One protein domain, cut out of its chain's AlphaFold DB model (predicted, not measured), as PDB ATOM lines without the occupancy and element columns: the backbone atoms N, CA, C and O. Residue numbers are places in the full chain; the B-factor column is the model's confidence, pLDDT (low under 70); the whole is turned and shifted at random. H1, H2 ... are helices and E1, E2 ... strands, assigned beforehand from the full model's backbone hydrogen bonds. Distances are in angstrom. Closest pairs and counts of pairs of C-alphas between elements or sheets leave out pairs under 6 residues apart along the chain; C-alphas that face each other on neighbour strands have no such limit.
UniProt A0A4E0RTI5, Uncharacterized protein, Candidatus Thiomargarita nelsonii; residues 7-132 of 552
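Overview. This is residues 7 to 132 of the 552 residues of an uncharacterized protein of Candidatus Thiomargarita nelsonii (UniProt A0A4E0RTI5). A twisted sheet of five strands is the middle layer, with the long helix H2 slanting over one face and H1 crossing the other; short H3 is on H2's face. The 126 printed residues hold, in order, E1 E2 H1 E3 E4 H2 E5 H3, class mixed, helices and strands. The mixed sheet runs E3 E4 E1 E2 E5. The whole is compact, radius of gyration of the C-alphas 13.9 A, spanning 42 by 28 by 25 A.

Along the chain. Find C-alpha 7 at (-38.066, 50.928, 39.528), where E1, residues 7 to 11, begins. Continue through E2, 20 to 23, and H1, 31 to 41, 15.4 A long. Next come E3, 50 to 58, 25.5 A, and E4, 65 to 73, 25.4 A. H2, 82 to 106, runs 34.4 A with a kink of 29 degrees near residue 97. E5 is residues 116 to 118; H3, 121 to 125, ends at C-alpha 125, (-31.617, 47.991, 36.781).

Arrangement. Look first at hairpins E1 and E2, N 9 to O 22, 2.9 A, and E3 and E4, N 53 to O 70, 2.9 A. E4 and E1 are antiparallel, N 8 to O 71, 2.9 A; E2 and E5 are parallel, N 117 to O 21, 2.9 A. E4, H2, E5 form a split strand-helix-strand unit, E1 and E2 between its strands, with a left-handed crossover. H2 touches E3, closest C-alphas Asn 53 and Leu 92, 6.0 A. H1, on the opposite face, touches E1, closest C-alphas Gln 10 and Ile 38, 7.3 A. H1 and H3 have every O i to N i+4 pair within hydrogen-bond range, H2 20 of 21.

Size, cuts and confidence. The farthest C-alphas, Ser 81 and Lys 110, are 42.6 A apart. The printed part has no cut and no long link; Gly 113 alone is under pLDDT 70.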
ATOM      1  N   LEU A   7     -37.124  51.616  40.405       98.19
ATOM      2  CA  LEU A   7     -38.066  50.928  39.528       98.19
ATOM      3  C   LEU A   7     -39.175  50.256  40.334       98.19
ATOM      4  O   LEU A   7     -38.930  49.701  41.400       98.19
ATOM      5  N   ILE A   8     -40.392  50.258  39.800       98.38
ATOM      6  CA  ILE A   8     -41.510  49.421  40.253       98.38
ATOM      7  C   ILE A   8     -42.184  48.793  39.038       98.38
ATOM      8  O   ILE A   8     -42.195  49.379  37.955       98.38
ATOM      9  N   ALA A   9     -42.774  47.613  39.211       98.25
ATOM     10  CA  ALA A   9     -43.427  46.913  38.116       98.25
ATOM     11  C   ALA A   9     -44.742  46.250  38.526       98.25
ATOM     12  O   ALA A   9     -44.978  45.928  39.692       98.25
ATOM     13  N   GLN A  10     -45.588  45.998  37.531       97.56
ATOM     14  CA  GLN A  10     -46.766  45.149  37.636       97.56
ATOM     15  C   GLN A  10     -46.728  44.111  36.522       97.56
ATOM     16  O   GLN A  10     -46.549  44.456  35.355       97.56
ATOM     17  N   THR A  11     -46.969  42.849  36.869       96.38
ATOM     18  CA  THR A  11     -47.063  41.763  35.891       96.38
ATOM     19  C   THR A  11     -48.368  40.987  36.040       96.38
ATOM     20  O   THR A  11     -48.784  40.707  37.167       96.38
ATOM     21  N   PRO A  12     -49.028  40.615  34.928       94.38
ATOM     22  CA  PRO A  12     -50.152  39.689  34.929       94.38
ATOM     23  C   PRO A  12     -49.700  38.210  34.868       94.38
ATOM     24  O   PRO A  12     -50.537  37.311  34.882       94.38
ATOM     25  N   ARG A  13     -48.389  37.928  34.786       92.31
ATOM     26  CA  ARG A  13     -47.822  36.571  34.651       92.31
ATOM     27  C   ARG A  13     -47.582  35.863  35.990       92.31
ATOM     28  O   ARG A  13     -46.882  34.855  36.035       92.31
ATOM     29  N   ALA A  14     -48.177  36.332  37.086       90.06
ATOM     30  CA  ALA A  14     -47.927  35.798  38.425       90.06
ATOM     31  C   ALA A  14     -48.706  34.505  38.756       90.06
ATOM     32  O   ALA A  14     -49.243  34.332  39.858       90.06
ATOM     33  N   GLY A  15     -48.804  33.589  37.788       83.25
ATOM     34  CA  GLY A  15     -49.523  32.320  37.916       83.25
ATOM     35  C   GLY A  15     -50.966  32.496  38.404       83.25
ATOM     36  O   GLY A  15     -51.685  33.378  37.947       83.25
ATOM     37  N   LEU A  16     -51.383  31.678  39.380       80.56
ATOM     38  CA  LEU A  16     -52.745  31.685  39.947       80.56
ATOM     39  C   LEU A  16     -53.132  32.992  40.659       80.56
ATOM     40  O   LEU A  16     -54.308  33.201  40.957       80.56
ATOM     41  N   ARG A  17     -52.159  33.856  40.971       77.50
ATOM     42  CA  ARG A  17     -52.402  35.140  41.639       77.50
ATOM     43  C   ARG A  17     -52.690  36.276  40.647       77.50
ATOM     44  O   ARG A  17     -53.093  37.352  41.075       77.50
ATOM     45  N   ASN A  18     -52.554  36.037  39.340       76.50
ATOM     46  CA  ASN A  18     -52.771  37.007  38.262       76.50
ATOM     47  C   ASN A  18     -51.865  38.248  38.357       76.50
ATOM     48  O   ASN A  18     -50.694  38.176  37.997       76.50
ATOM     49  N   HIS A  19     -52.398  39.391  38.798       80.88
ATOM     50  CA  HIS A  19     -51.656  40.648  38.871       80.88
ATOM     51  C   HIS A  19     -50.899  40.750  40.192       80.88
ATOM     52  O   HIS A  19     -51.527  40.782  41.246       80.88
ATOM     53  N   ASN A  20     -49.575  40.877  40.129       92.56
ATOM     54  CA  ASN A  20     -48.747  41.190  41.293       92.56
ATOM     55  C   ASN A  20     -47.821  42.369  41.019       92.56
ATOM     56  O   ASN A  20     -47.465  42.649  39.870       92.56
ATOM     57  N   PHE A  21     -47.433  43.037  42.102       96.69
ATOM     58  CA  PHE A  21     -46.442  44.102  42.082       96.69
ATOM     59  C   PHE A  21     -45.053  43.528  42.351       96.69
ATOM     60  O   PHE A  21     -44.876  42.701  43.246       96.69
ATOM     61  N   VAL A  22     -44.062  43.974  41.589       97.62
ATOM     62  CA  VAL A  22     -42.653  43.675  41.845       97.62
ATOM     63  C   VAL A  22     -41.978  44.982  42.233       97.62
ATOM     64  O   VAL A  22     -42.108  45.983  41.528       97.62
ATOM     65  N   VAL A  23     -41.330  44.992  43.392       97.75
ATOM     66  CA  VAL A  23     -40.772  46.197  44.022       97.75
ATOM     67  C   VAL A  23     -39.338  45.938  44.494       97.75
ATOM     68  O   VAL A  23     -38.968  44.782  44.697       97.75
ATOM     69  N   PRO A  24     -38.503  46.971  44.678       97.00
ATOM     70  CA  PRO A  24     -37.206  46.816  45.325       97.00
ATOM     71  C   PRO A  24     -37.384  46.499  46.824       97.00
ATOM     72  O   PRO A  24     -38.392  46.909  47.403       97.00
ATOM     73  N   PRO A  25     -36.414  45.826  47.477       95.56
ATOM     74  CA  PRO A  25     -36.480  45.528  48.913       95.56
ATOM     75  C   PRO A  25     -36.577  46.783  49.798       95.56
ATOM     76  O   PRO A  25     -37.340  46.816  50.755       95.56
ATOM     77  N   ASP A  26     -35.857  47.849  49.441       93.50
ATOM     78  CA  ASP A  26     -35.827  49.110  50.193       93.50
ATOM     79  C   ASP A  26     -36.767  50.156  49.566       93.50
ATOM     80  O   ASP A  26     -36.345  51.242  49.161       93.50
ATOM     81  N   LEU A  27     -38.049  49.808  49.417       94.00
ATOM     82  CA  LEU A  27     -39.045  50.659  48.760       94.00
ATOM     83  C   LEU A  27     -39.275  51.971  49.552       94.00
ATOM     84  O   LEU A  27     -39.764  51.927  50.683       94.00
ATOM     85  N   PRO A  28     -39.010  53.161  48.971       92.25
ATOM     86  CA  PRO A  28     -39.100  54.437  49.691       92.25
ATOM     87  C   PRO A  28     -40.527  55.010  49.764       92.25
ATOM     88  O   PRO A  28     -40.734  56.097  50.304       92.25
ATOM     89  N   ILE A  29     -41.512  54.302  49.209       93.75
ATOM     90  CA  ILE A  29     -42.925  54.689  49.183       93.75
ATOM     91  C   ILE A  29     -43.805  53.558  49.712       93.75
ATOM     92  O   ILE A  29     -43.417  52.393  49.741       93.75
ATOM     93  N   SER A  30     -45.024  53.888  50.133       95.06
ATOM     94  CA  SER A  30     -45.963  52.863  50.596       95.06
ATOM     95  C   SER A  30     -46.459  51.983  49.441       95.06
ATOM     96  O   SER A  30     -46.593  52.440  48.306       95.06
ATOM     97  N   ILE A  31     -46.848  50.741  49.739       92.56
ATOM     98  CA  ILE A  31     -47.476  49.834  48.757       92.56
ATOM     99  C   ILE A  31     -48.736  50.461  48.138       92.56
ATOM    100  O   ILE A  31     -48.999  50.301  46.948       92.56
ATOM    101  N   LYS A  32     -49.509  51.216  48.928       94.25
ATOM    102  CA  LYS A  32     -50.683  51.941  48.427       94.25
ATOM    103  C   LYS A  32     -50.292  52.955  47.344       94.25
ATOM    104  O   LYS A  32     -50.963  53.044  46.322       94.25
ATOM    105  N   GLU A  33     -49.193  53.674  47.549       96.00
ATOM    106  CA  GLU A  33     -48.675  54.636  46.573       96.00
ATOM    107  C   GLU A  33     -48.169  53.937  45.299       96.00
ATOM    108  O   GLU A  33     -48.437  54.419  44.201       96.00
ATOM    109  N   VAL A  34     -47.531  52.762  45.412       96.25
ATOM    110  CA  VAL A  34     -47.167  51.920  44.250       96.25
ATOM    111  C   VAL A  34     -48.401  51.590  43.408       96.25
ATOM    112  O   VAL A  34     -48.392  51.781  42.192       96.25
ATOM    113  N   GLN A  35     -49.485  51.139  44.049       95.12
ATOM    114  CA  GLN A  35     -50.739  50.810  43.364       95.12
ATOM    115  C   GLN A  35     -51.345  52.030  42.661       95.12
ATOM    116  O   GLN A  35     -51.777  51.931  41.515       95.12
ATOM    117  N   GLU A  36     -51.382  53.182  43.331       95.69
ATOM    118  CA  GLU A  36     -51.913  54.430  42.770       95.69
ATOM    119  C   GLU A  36     -51.100  54.906  41.557       95.69
ATOM    120  O   GLU A  36     -51.686  55.269  40.532       95.69
ATOM    121  N   ARG A  37     -49.765  54.832  41.628       96.88
ATOM    122  CA  ARG A  37     -48.865  55.189  40.522       96.88
ATOM    123  C   ARG A  37     -49.045  54.263  39.325       96.88
ATOM    124  O   ARG A  37     -49.304  54.747  38.228       96.88
ATOM    125  N   ILE A  38     -49.003  52.947  39.534       97.12
ATOM    126  CA  ILE A  38     -49.207  51.962  38.461       97.12
ATOM    127  C   ILE A  38     -50.579  52.140  37.801       97.12
ATOM    128  O   ILE A  38     -50.666  52.183  36.576       97.12
ATOM    129  N   ASN A  39     -51.645  52.316  38.589       94.69
ATOM    130  CA  ASN A  39     -52.988  52.538  38.048       94.69
ATOM    131  C   ASN A  39     -53.073  53.814  37.200       94.69
ATOM    132  O   ASN A  39     -53.799  53.841  36.209       94.69
ATOM    133  N   THR A  40     -52.334  54.858  37.577       96.19
ATOM    134  CA  THR A  40     -52.250  56.096  36.791       96.19
ATOM    135  C   THR A  40     -51.484  55.856  35.487       96.19
ATOM    136  O   THR A  40     -51.975  56.217  34.418       96.19
ATOM    137  N   ALA A  41     -50.356  55.144  35.549       96.81
ATOM    138  CA  ALA A  41     -49.517  54.846  34.389       96.81
ATOM    139  C   ALA A  41     -50.176  53.979  33.310       96.81
ATOM    140  O   ALA A  41     -49.766  54.031  32.153       96.81
ATOM    141  N   ILE A  42     -51.231  53.231  33.652       94.12
ATOM    142  CA  ILE A  42     -52.060  52.524  32.661       94.12
ATOM    143  C   ILE A  42     -52.637  53.499  31.623       94.12
ATOM    144  O   ILE A  42     -52.718  53.158  30.443       94.12
ATOM    145  N   PHE A  43     -53.057  54.687  32.062       95.69
ATOM    146  CA  PHE A  43     -53.719  55.684  31.215       95.69
ATOM    147  C   PHE A  43     -52.790  56.824  30.814       95.69
ATOM    148  O   PHE A  43     -52.985  57.433  29.765       95.69
ATOM    149  N   GLN A  44     -51.789  57.106  31.643       97.69
ATOM    150  CA  GLN A  44     -50.851  58.196  31.453       97.69
ATOM    151  C   GLN A  44     -49.423  57.684  31.700       97.69
ATOM    152  O   GLN A  44     -48.948  57.756  32.829       97.69
ATOM    153  N   PRO A  45     -48.727  57.164  30.673       97.38
ATOM    154  CA  PRO A  45     -47.393  56.575  30.829       97.38
ATOM    155  C   PRO A  45     -46.333  57.538  31.385       97.38
ATOM    156  O   PRO A  45     -45.323  57.087  31.908       97.38
ATOM    157  N   GLU A  46     -46.564  58.851  31.308       98.12
ATOM    158  CA  GLU A  46     -45.654  59.876  31.822       98.12
ATOM    159  C   GLU A  46     -46.360  60.816  32.791       98.12
ATOM    160  O   GLU A  46     -47.304  61.531  32.436       98.12
ATOM    161  N   GLY A  47     -45.885  60.809  34.033       96.69
ATOM    162  CA  GLY A  47     -46.292  61.750  35.063       96.69
ATOM    163  C   GLY A  47     -45.255  62.843  35.273       96.69
ATOM    164  O   GLY A  47     -44.266  62.944  34.558       96.69
ATOM    165  N   LYS A  48     -45.471  63.656  36.310       96.38
ATOM    166  CA  LYS A  48     -44.488  64.664  36.730       96.38
ATOM    167  C   LYS A  48     -43.235  64.038  37.326       96.38
ATOM    168  O   LYS A  48     -42.148  64.573  37.148       96.38
ATOM    169  N   ASP A  49     -43.416  62.925  38.041       96.69
ATOM    170  CA  ASP A  49     -42.365  62.283  38.818       96.69
ATOM    171  C   ASP A  49     -42.047  60.832  38.405       96.69
ATOM    172  O   ASP A  49     -41.410  60.085  39.157       96.69
ATOM    173  N   TYR A  50     -42.525  60.403  37.230       98.12
ATOM    174  CA  TYR A  50     -42.294  59.056  36.713       98.12
ATOM    175  C   TYR A  50     -42.413  58.963  35.189       98.12
ATOM    176  O   TYR A  50     -43.190  59.687  34.564       98.12
ATOM    177  N   ILE A  51     -41.715  57.979  34.619       98.62
ATOM    178  CA  ILE A  51     -41.908  57.496  33.246       98.62
ATOM    179  C   ILE A  51     -42.151  55.988  33.314       98.62
ATOM    180  O   ILE A  51     -41.453  55.266  34.028       98.62
ATOM    181  N   ALA A  52     -43.159  55.510  32.594       98.56
ATOM    182  CA  ALA A  52     -43.530  54.109  32.526       98.56
ATOM    183  C   ALA A  52     -43.551  53.613  31.085       98.56
ATOM    184  O   ALA A  52     -43.951  54.322  30.162       98.56
ATOM    185  N   ASN A  53     -43.189  52.347  30.916       98.50
ATOM    186  CA  ASN A  53     -43.399  51.616  29.681       98.50
ATOM    187  C   ASN A  53     -44.271  50.387  29.946       98.50
ATOM    188  O   ASN A  53     -44.349  49.886  31.071       98.50
ATOM    189  N   SER A  54     -44.968  49.908  28.918       97.69
ATOM    190  CA  SER A  54     -45.863  48.768  29.066       97.69
ATOM    191  C   SER A  54     -45.969  47.920  27.812       97.69
ATOM    192  O   SER A  54     -45.903  48.432  26.697       97.69
ATOM    193  N   GLN A  55     -46.224  46.632  28.012       97.19
ATOM    194  CA  GLN A  55     -46.466  45.662  26.950       97.19
ATOM    195  C   GLN A  55     -47.684  44.795  27.275       97.19
ATOM    196  O   GLN A  55     -48.036  44.597  28.439       97.19
ATOM    197  N   ILE A  56     -48.360  44.292  26.242       96.50
ATOM    198  CA  ILE A  56     -49.453  43.330  26.404       96.50
ATOM    199  C   ILE A  56     -48.861  41.926  26.391       96.50
ATOM    200  O   ILE A  56     -48.138  41.564  25.466       96.50
ATOM    201  N   VAL A  57     -49.175  41.139  27.414       95.25
ATOM    202  CA  VAL A  57     -48.663  39.779  27.586       95.25
ATOM    203  C   VAL A  57     -49.776  38.823  27.985       95.25
ATOM    204  O   VAL A  57     -50.786  39.223  28.560       95.25
ATOM    205  N   GLU A  58     -49.584  37.545  27.692       92.62
ATOM    206  CA  GLU A  58     -50.515  36.486  28.071       92.62
ATOM    207  C   GLU A  58     -50.388  36.111  29.561       92.62
ATOM    208  O   GLU A  58     -49.286  36.041  30.115       92.62
ATOM    209  N   GLN A  59     -51.528  35.887  30.214       88.69
ATOM    210  CA  GLN A  59     -51.672  35.414  31.585       88.69
ATOM    211  C   GLN A  59     -51.461  33.905  31.632       88.69
ATOM    212  O   GLN A  59     -52.148  33.144  30.957       88.69
ATOM    213  N   VAL A  60     -50.554  33.464  32.504       83.38
ATOM    214  CA  VAL A  60     -50.183  32.044  32.633       83.38
ATOM    215  C   VAL A  60     -51.369  31.168  33.069       83.38
ATOM    216  O   VAL A  60     -51.391  29.978  32.776       83.38
ATOM    217  N   ALA A  61     -52.347  31.728  33.789       79.00
ATOM    218  CA  ALA A  61     -53.443  30.954  34.373       79.00
ATOM    219  C   ALA A  61     -54.594  30.645  33.399       79.00
ATOM    220  O   ALA A  61     -55.188  29.574  33.503       79.00
ATOM    221  N   ASP A  62     -54.943  31.571  32.505       82.06
ATOM    222  CA  ASP A  62     -56.173  31.487  31.704       82.06
ATOM    223  C   ASP A  62     -56.013  31.930  30.238       82.06
ATOM    224  O   ASP A  62     -57.006  31.985  29.510       82.06
ATOM    225  N   GLY A  63     -54.789  32.245  29.796       85.62
ATOM    226  CA  GLY A  63     -54.499  32.685  28.430       85.62
ATOM    227  C   GLY A  63     -55.031  34.082  28.091       85.62
ATOM    228  O   GLY A  63     -54.959  34.522  26.942       85.62
ATOM    229  N   ARG A  64     -55.593  34.816  29.061       89.31
ATOM    230  CA  ARG A  64     -56.043  36.190  28.819       89.31
ATOM    231  C   ARG A  64     -54.863  37.117  28.623       89.31
ATOM    232  O   ARG A  64     -53.792  36.924  29.178       89.31
ATOM    233  N   GLN A  65     -55.078  38.193  27.885       92.62
ATOM    234  CA  GLN A  65     -54.078  39.243  27.762       92.62
ATOM    235  C   GLN A  65     -54.195  40.240  28.917       92.62
ATOM    236  O   GLN A  65     -55.285  40.701  29.257       92.62
ATOM    237  N   GLY A  66     -53.060  40.584  29.515       92.69
ATOM    238  CA  GLY A  66     -52.926  41.615  30.534       92.69
ATOM    239  C   GLY A  66     -51.792  42.574  30.192       92.69
ATOM    240  O   GLY A  66     -50.895  42.250  29.415       92.69
ATOM    241  N   ARG A  67     -51.823  43.770  30.779       95.25
ATOM    242  CA  ARG A  67     -50.746  44.750  30.625       95.25
ATOM    243  C   ARG A  67     -49.670  44.506  31.682       95.25
ATOM    244  O   ARG A  67     -49.977  44.451  32.870       95.25
ATOM    245  N   GLU A  68     -48.433  44.353  31.232       97.12
ATOM    246  CA  GLU A  68     -47.223  44.348  32.051       97.12
ATOM    247  C   GLU A  68     -46.600  45.744  31.984       97.12
ATOM    248  O   GLU A  68     -46.507  46.319  30.899       97.12
ATOM    249  N   ILE A  69     -46.263  46.321  33.137       98.31
ATOM    250  CA  ILE A  69     -45.827  47.718  33.270       98.31
ATOM    251  C   ILE A  69     -44.539  47.751  34.081       98.31
ATOM    252  O   ILE A  69     -44.491  47.158  35.158       98.31
ATOM    253  N   LEU A  70     -43.545  48.489  33.594       98.56
ATOM    254  CA  LEU A  70     -42.329  48.843  34.320       98.56
ATOM    255  C   LEU A  70     -42.239  50.368  34.381       98.56
ATOM    256  O   LEU A  70     -42.441  51.047  33.373       98.56
ATOM    257  N   MET A  71     -41.981  50.909  35.565       98.50
ATOM    258  CA  MET A  71     -42.006  52.343  35.828       98.50
ATOM    259  C   MET A  71     -40.768  52.770  36.604       98.50
ATOM    260  O   MET A  71     -40.472  52.200  37.651       98.50
ATOM    261  N   LEU A  72     -40.118  53.829  36.126       98.44
ATOM    262  CA  LEU A  72     -39.069  54.551  36.831       98.44
ATOM    263  C   LEU A  72     -39.686  55.722  37.597       98.44
ATOM    264  O   LEU A  72     -40.315  56.595  37.000       98.44
ATOM    265  N   VAL A  73     -39.529  55.725  38.918       97.88
ATOM    266  CA  VAL A  73     -40.129  56.696  39.843       97.88
ATOM    267  C   VAL A  73     -39.048  57.582  40.448       97.88
ATOM    268  O   VAL A  73     -37.953  57.102  40.719       97.88
ATOM    269  N   GLY A  74     -39.372  58.851  40.713       95.81
ATOM    270  CA  GLY A  74     -38.486  59.816  41.376       95.81
ATOM    271  C   GLY A  74     -37.718  60.735  40.420       95.81
ATOM    272  O   GLY A  74     -36.816  61.451  40.855       95.81
ATOM    273  N   LEU A  75     -38.068  60.725  39.132       96.00
ATOM    274  CA  LEU A  75     -37.517  61.612  38.102       96.00
ATOM    275  C   LEU A  75     -38.203  62.973  38.122       96.00
ATOM    276  O   LEU A  75     -39.391  63.009  38.363       96.00
ATOM    277  N   ASP A  76     -37.534  64.071  37.793       97.12
ATOM    278  CA  ASP A  76     -38.225  65.322  37.450       97.12
ATOM    279  C   ASP A  76     -38.443  65.387  35.933       97.12
ATOM    280  O   ASP A  76     -37.573  65.821  35.176       97.12
ATOM    281  N   VAL A  77     -39.602  64.902  35.477       97.44
ATOM    282  CA  VAL A  77     -39.889  64.726  34.043       97.44
ATOM    283  C   VAL A  77     -39.984  66.063  33.310       97.44
ATOM    284  O   VAL A  77     -39.671  66.132  32.118       97.44
ATOM    285  N   GLU A  78     -40.372  67.136  34.003       97.44
ATOM    286  CA  GLU A  78     -40.468  68.483  33.430       97.44
ATOM    287  C   GLU A  78     -39.074  69.042  33.073       97.44
ATOM    288  O   GLU A  78     -38.964  69.834  32.138       97.44
ATOM    289  N   GLN A  79     -38.012  68.575  33.743       97.62
ATOM    290  CA  GLN A  79     -36.620  68.968  33.479       97.62
ATOM    291  C   GLN A  79     -35.881  68.063  32.480       97.62
ATOM    292  O   GLN A  79     -34.745  68.364  32.111       97.62
ATOM    293  N   LEU A  80     -36.486  66.955  32.043       97.62
ATOM    294  CA  LEU A  80     -35.875  66.070  31.052       97.62
ATOM    295  C   LEU A  80     -35.977  66.660  29.643       97.62
ATOM    296  O   LEU A  80     -37.057  67.063  29.206       97.62
ATOM    297  N   SER A  81     -34.861  66.626  28.914       97.94
ATOM    298  CA  SER A  81     -34.861  66.803  27.457       97.94
ATOM    299  C   SER A  81     -35.608  65.658  26.767       97.94
ATOM    300  O   SER A  81     -35.727  64.556  27.311       97.94
ATOM    301  N   ASP A  82     -36.086  65.891  25.546       97.88
ATOM    302  CA  ASP A  82     -36.776  64.851  24.780       97.88
ATOM    303  C   ASP A  82     -35.850  63.664  24.459       97.88
ATOM    304  O   ASP A  82     -36.303  62.520  24.499       97.88
ATOM    305  N   GLU A  83     -34.546  63.898  24.252       97.94
ATOM    306  CA  GLU A  83     -33.565  62.814  24.088       97.94
ATOM    307  C   GLU A  83     -33.435  61.957  25.353       97.94
ATOM    308  O   GLU A  83     -33.397  60.729  25.265       97.94
ATOM    309  N   GLN A  84     -33.418  62.574  26.540       98.19
ATOM    310  CA  GLN A  84     -33.388  61.834  27.806       98.19
ATOM    311  C   GLN A  84     -34.682  61.053  28.037       98.19
ATOM    312  O   GLN A  84     -34.625  59.902  28.467       98.19
ATOM    313  N   ARG A  85     -35.850  61.644  27.743       98.50
ATOM    314  CA  ARG A  85     -37.141  60.944  27.857       98.50
ATOM    315  C   ARG A  85     -37.177  59.714  26.961       98.50
ATOM    316  O   ARG A  85     -37.552  58.637  27.420       98.50
ATOM    317  N   GLU A  86     -36.750  59.856  25.710       97.81
ATOM    318  CA  GLU A  86     -36.717  58.738  24.773       97.81
ATOM    319  C   GLU A  86     -35.685  57.680  25.190       97.81
ATOM    320  O   GLU A  86     -35.990  56.490  25.149       97.81
ATOM    321  N   GLY A  87     -34.523  58.098  25.704       98.12
ATOM    322  CA  GLY A  87     -33.527  57.200  26.295       98.12
ATOM    323  C   GLY A  87     -34.082  56.383  27.465       98.12
ATOM    324  O   GLY A  87     -33.923  55.163  27.496       98.12
ATOM    325  N   VAL A  88     -34.814  57.023  28.385       98.44
ATOM    326  CA  VAL A  88     -35.484  56.335  29.502       98.44
ATOM    327  C   VAL A  88     -36.531  55.345  28.990       98.44
ATOM    328  O   VAL A  88     -36.559  54.203  29.443       98.44
ATOM    329  N   ARG A  89     -37.385  55.735  28.034       98.44
ATOM    330  CA  ARG A  89     -38.410  54.835  27.476       98.44
ATOM    331  C   ARG A  89     -37.801  53.634  26.762       98.44
ATOM    332  O   ARG A  89     -38.298  52.520  26.939       98.44
ATOM    333  N   ALA A  90     -36.755  53.860  25.964       98.06
ATOM    334  CA  ALA A  90     -36.027  52.808  25.267       98.06
ATOM    335  C   ALA A  90     -35.434  51.821  26.275       98.06
ATOM    336  O   ALA A  90     -35.712  50.629  26.194       98.06
ATOM    337  N   LYS A  91     -34.755  52.325  27.309       98.38
ATOM    338  CA  LYS A  91     -34.189  51.479  28.358       98.38
ATOM    339  C   LYS A  91     -35.255  50.694  29.130       98.38
ATOM    340  O   LYS A  91     -35.134  49.485  29.285       98.38
ATOM    341  N   LEU A  92     -36.360  51.334  29.524       98.50
ATOM    342  CA  LEU A  92     -37.488  50.644  30.166       98.50
ATOM    343  C   LEU A  92     -38.121  49.570  29.266       98.50
ATOM    344  O   LEU A  92     -38.689  48.602  29.767       98.50
ATOM    345  N   LYS A  93     -38.071  49.744  27.940       97.94
ATOM    346  CA  LYS A  93     -38.534  48.740  26.971       97.94
ATOM    347  C   LYS A  93     -37.629  47.510  26.963       97.94
ATOM    348  O   LYS A  93     -38.132  46.386  26.917       97.94
ATOM    349  N   ASP A  94     -36.324  47.733  27.008       97.38
ATOM    350  CA  ASP A  94     -35.327  46.668  27.042       97.38
ATOM    351  C   ASP A  94     -35.425  45.897  28.366       97.38
ATOM    352  O   ASP A  94     -35.599  44.677  28.360       97.38
ATOM    353  N   ASP A  95     -35.492  46.611  29.493       98.00
ATOM    354  CA  ASP A  95     -35.657  46.015  30.824       98.00
ATOM    355  C   ASP A  95     -36.992  45.258  30.963       98.00
ATOM    356  O   ASP A  95     -37.063  44.246  31.654       98.00
ATOM    357  N   LEU A  96     -38.065  45.674  30.273       96.62
ATOM    358  CA  LEU A  96     -39.322  44.908  30.217       96.62
ATOM    359  C   LEU A  96     -39.157  43.523  29.573       96.62
ATOM    360  O   LEU A  96     -39.894  42.589  29.910       96.62
ATOM    361  N   SER A  97     -38.203  43.373  28.654       93.69
ATOM    362  CA  SER A  97     -37.889  42.081  28.042       93.69
ATOM    363  C   SER A  97     -37.163  41.172  29.038       93.69
ATOM    364  O   SER A  97     -37.502  39.993  29.152       93.69
ATOM    365  N   GLU A  98     -36.241  41.720  29.834       96.56
ATOM    366  CA  GLU A  98     -35.591  40.993  30.936       96.56
ATOM    367  C   GLU A  98     -36.568  40.681  32.081       96.56
ATOM    368  O   GLU A  98     -36.548  39.596  32.667       96.56
ATOM    369  N   PHE A  99     -37.503  41.592  32.351       96.88
ATOM    370  CA  PHE A  99     -38.554  41.425  33.349       96.88
ATOM    371  C   PHE A  99     -39.445  40.216  33.076       96.88
ATOM    372  O   PHE A  99     -39.844  39.518  34.011       96.88
ATOM    373  N   ALA A 100     -39.682  39.888  31.805       93.19
ATOM    374  CA  ALA A 100     -40.373  38.661  31.434       93.19
ATOM    375  C   ALA A 100     -39.657  37.410  31.976       93.19
ATOM    376  O   ALA A 100     -40.305  36.512  32.520       93.19
ATOM    377  N   ILE A 101     -38.326  37.362  31.867       94.81
ATOM    378  CA  ILE A 101     -37.491  36.257  32.361       94.81
ATOM    379  C   ILE A 101     -37.519  36.233  33.891       94.81
ATOM    380  O   ILE A 101     -37.767  35.183  34.490       94.81
ATOM    381  N   LEU A 102     -37.359  37.398  34.527       95.88
ATOM    382  CA  LEU A 102     -37.427  37.542  35.981       95.88
ATOM    383  C   LEU A 102     -38.718  36.932  36.544       95.88
ATOM    384  O   LEU A 102     -38.687  36.071  37.427       95.88
ATOM    385  N   VAL A 103     -39.854  37.354  35.988       94.62
ATOM    386  CA  VAL A 103     -41.191  36.970  36.441       94.62
ATOM    387  C   VAL A 103     -41.507  35.504  36.174       94.62
ATOM    388  O   VAL A 103     -42.132  34.861  37.015       94.62
ATOM    389  N   THR A 104     -41.113  34.967  35.019       91.69
ATOM    390  CA  THR A 104     -41.512  33.609  34.617       91.69
ATOM    391  C   THR A 104     -40.565  32.525  35.113       91.69
ATOM    392  O   THR A 104     -41.018  31.417  35.391       91.69
ATOM    393  N   GLN A 105     -39.271  32.824  35.243       93.12
ATOM    394  CA  GLN A 105     -38.251  31.819  35.551       93.12
ATOM    395  C   GLN A 105     -37.703  31.939  36.973       93.12
ATOM    396  O   GLN A 105     -37.276  30.939  37.546       93.12
ATOM    397  N   THR A 106     -37.730  33.137  37.559       95.00
ATOM    398  CA  THR A 106     -36.989  33.399  38.802       95.00
ATOM    399  C   THR A 106     -37.890  33.673  40.006       95.00
ATOM    400  O   THR A 106     -37.454  33.510  41.148       95.00
ATOM    401  N   ILE A 107     -39.140  34.104  39.810       94.19
ATOM    402  CA  ILE A 107     -40.106  34.277  40.906       94.19
ATOM    403  C   ILE A 107     -40.908  32.984  41.099       94.19
ATOM    404  O   ILE A 107     -41.704  32.587  40.252       94.19
ATOM    405  N   ASP A 108     -40.760  32.354  42.268       92.94
ATOM    406  CA  ASP A 108     -41.640  31.262  42.696       92.94
ATOM    407  C   ASP A 108     -42.942  31.828  43.285       92.94
ATOM    408  O   ASP A 108     -43.092  32.001  44.500       92.94
ATOM    409  N   TRP A 109     -43.906  32.093  42.400       91.12
ATOM    410  CA  TRP A 109     -45.206  32.678  42.743       91.12
ATOM    411  C   TRP A 109     -46.030  31.859  43.748       91.12
ATOM    412  O   TRP A 109     -46.947  32.390  44.381       91.12
ATOM    413  N   LYS A 110     -45.731  30.561  43.907       88.75
ATOM    414  CA  LYS A 110     -46.409  29.702  44.887       88.75
ATOM    415  C   LYS A 110     -45.897  29.951  46.304       88.75
ATOM    416  O   LYS A 110     -46.673  29.818  47.247       88.75
ATOM    417  N   LYS A 111     -44.621  30.320  46.453       90.81
ATOM    418  CA  LYS A 111     -43.991  30.593  47.755       90.81
ATOM    419  C   LYS A 111     -44.144  32.039  48.208       90.81
ATOM    420  O   LYS A 111     -44.225  32.289  49.407       90.81
ATOM    421  N   THR A 112     -44.194  32.991  47.282       84.00
ATOM    422  CA  THR A 112     -44.383  34.409  47.617       84.00
ATOM    423  C   THR A 112     -45.796  34.639  48.151       84.00
ATOM    424  O   THR A 112     -46.770  34.516  47.417       84.00
ATOM    425  N   GLY A 113     -45.914  34.918  49.451       69.50
ATOM    426  CA  GLY A 113     -47.173  34.941  50.202       69.50
ATOM    427  C   GLY A 113     -48.079  36.166  50.013       69.50
ATOM    428  O   GLY A 113     -49.216  36.106  50.472       69.50
ATOM    429  N   GLY A 114     -47.670  37.224  49.303       82.56
ATOM    430  CA  GLY A 114     -48.407  38.502  49.209       82.56
ATOM    431  C   GLY A 114     -48.774  38.961  47.791       82.56
ATOM    432  O   GLY A 114     -48.548  38.235  46.825       82.56
ATOM    433  N   ASP A 115     -49.340  40.173  47.708       85.81
ATOM    434  CA  ASP A 115     -49.664  40.897  46.457       85.81
ATOM    435  C   ASP A 115     -48.440  41.622  45.854       85.81
ATOM    436  O   ASP A 115     -48.501  42.237  44.783       85.81
ATOM    437  N   PHE A 116     -47.325  41.603  46.585       92.25
ATOM    438  CA  PHE A 116     -46.070  42.251  46.243       92.25
ATOM    439  C   PHE A 116     -44.905  41.289  46.471       92.25
ATOM    440  O   PHE A 116     -44.923  40.473  47.397       92.25
ATOM    441  N   VAL A 117     -43.897  41.390  45.610       95.62
ATOM    442  CA  VAL A 117     -42.674  40.592  45.672       95.62
ATOM    443  C   VAL A 117     -41.479  41.523  45.574       95.62
ATOM    444  O   VAL A 117     -41.339  42.274  44.610       95.62
ATOM    445  N   GLU A 118     -40.615  41.455  46.578       96.38
ATOM    446  CA  GLU A 118     -39.368  42.208  46.610       96.38
ATOM    447  C   GLU A 118     -38.304  41.514  45.756       96.38
ATOM    448  O   GLU A 118     -38.090  40.306  45.889       96.38
ATOM    449  N   ARG A 119     -37.640  42.266  44.874       97.38
ATOM    450  CA  ARG A 119     -36.636  41.761  43.926       97.38
ATOM    451  C   ARG A 119     -35.460  42.722  43.810       97.38
ATOM    452  O   ARG A 119     -35.646  43.918  43.602       97.38
ATOM    453  N   ARG A 120     -34.243  42.192  43.959       97.00
ATOM    454  CA  ARG A 120     -32.996  42.977  43.902       97.00
ATOM    455  C   ARG A 120     -32.660  43.422  42.486       97.00
ATOM    456  O   ARG A 120     -32.055  44.470  42.321       97.00
ATOM    457  N   GLU A 121     -33.139  42.691  41.491       97.81
ATOM    458  CA  GLU A 121     -32.944  42.995  40.076       97.81
ATOM    459  C   GLU A 121     -33.475  44.394  39.722       97.81
ATOM    460  O   GLU A 121     -32.830  45.136  38.996       97.81
ATOM    461  N   LEU A 122     -34.584  44.831  40.339       97.56
ATOM    462  CA  LEU A 122     -35.110  46.191  40.151       97.56
ATOM    463  C   LEU A 122     -34.191  47.273  40.744       97.56
ATOM    464  O   LEU A 122     -34.215  48.415  40.285       97.56
ATOM    465  N   VAL A 123     -33.402  46.943  41.770       96.56
ATOM    466  CA  VAL A 123     -32.385  47.856  42.313       96.56
ATOM    467  C   VAL A 123     -31.219  47.957  41.341       96.56
ATOM    468  O   VAL A 123     -30.761  49.062  41.077       96.56
ATOM    469  N   GLU A 124     -30.769  46.826  40.800       96.25
ATOM    470  CA  GLU A 124     -29.656  46.749  39.851       96.25
ATOM    471  C   GLU A 124     -29.980  47.498  38.554       96.25
ATOM    472  O   GLU A 124     -29.222  48.381  38.158       96.25
ATOM    473  N   TRP A 125     -31.150  47.253  37.958       97.50
ATOM    474  CA  TRP A 125     -31.617  47.991  36.781       97.50
ATOM    475  C   TRP A 125     -31.812  49.484  37.062       97.50
ATOM    476  O   TRP A 125     -31.496  50.324  36.229       97.50
ATOM    477  N   GLY A 126     -32.268  49.846  38.266       95.00
ATOM    478  CA  GLY A 126     -32.403  51.246  38.678       95.00
ATOM    479  C   GLY A 126     -31.068  51.995  38.814       95.00
ATOM    480  O   GLY A 126     -31.077  53.208  39.016       95.00
ATOM    481  N   GLN A 127     -29.933  51.292  38.729       94.56
ATOM    482  CA  GLN A 127     -28.583  51.858  38.747       94.56
ATOM    483  C   GLN A 127     -27.933  51.940  37.359       94.56
ATOM    484  O   GLN A 127     -26.745  52.248  37.288       94.56
ATOM    485  N   ASP A 128     -28.675  51.668  36.285       96.56
ATOM    486  CA  ASP A 128     -28.172  51.781  34.918       96.56
ATOM    487  C   ASP A 128     -27.703  53.209  34.589       96.56
ATOM    488  O   ASP A 128     -28.320  54.191  35.016       96.56
ATOM    489  N   ASP A 129     -26.629  53.322  33.805       96.19
ATOM    490  CA  ASP A 129     -26.004  54.592  33.425       96.19
ATOM    491  C   ASP A 129     -26.983  55.559  32.742       96.19
ATOM    492  O   ASP A 129     -26.851  56.770  32.906       96.19
ATOM    493  N   VAL A 130     -28.006  55.049  32.039       96.81
ATOM    494  CA  VAL A 130     -29.071  55.873  31.436       96.81
ATOM    495  C   VAL A 130     -29.870  56.632  32.500       96.81
ATOM    496  O   VAL A 130     -30.354  57.736  32.249       96.81
ATOM    497  N   PHE A 131     -30.025  56.053  33.691       96.44
ATOM    498  CA  PHE A 131     -30.770  56.650  34.796       96.44
ATOM    499  C   PHE A 131     -29.882  57.490  35.720       96.44
ATOM    500  O   PHE A 131     -30.373  58.385  36.418       96.44
ATOM    501  N   LEU A 132     -28.573  57.225  35.728       93.00
ATOM    502  CA  LEU A 132     -27.611  57.980  36.519       93.00
ATOM    503  C   LEU A 132     -27.481  59.416  35.992       93.00
ATOM    504  O   LEU A 132     -27.262  59.670  34.814       93.00
TER     505      LEU A 132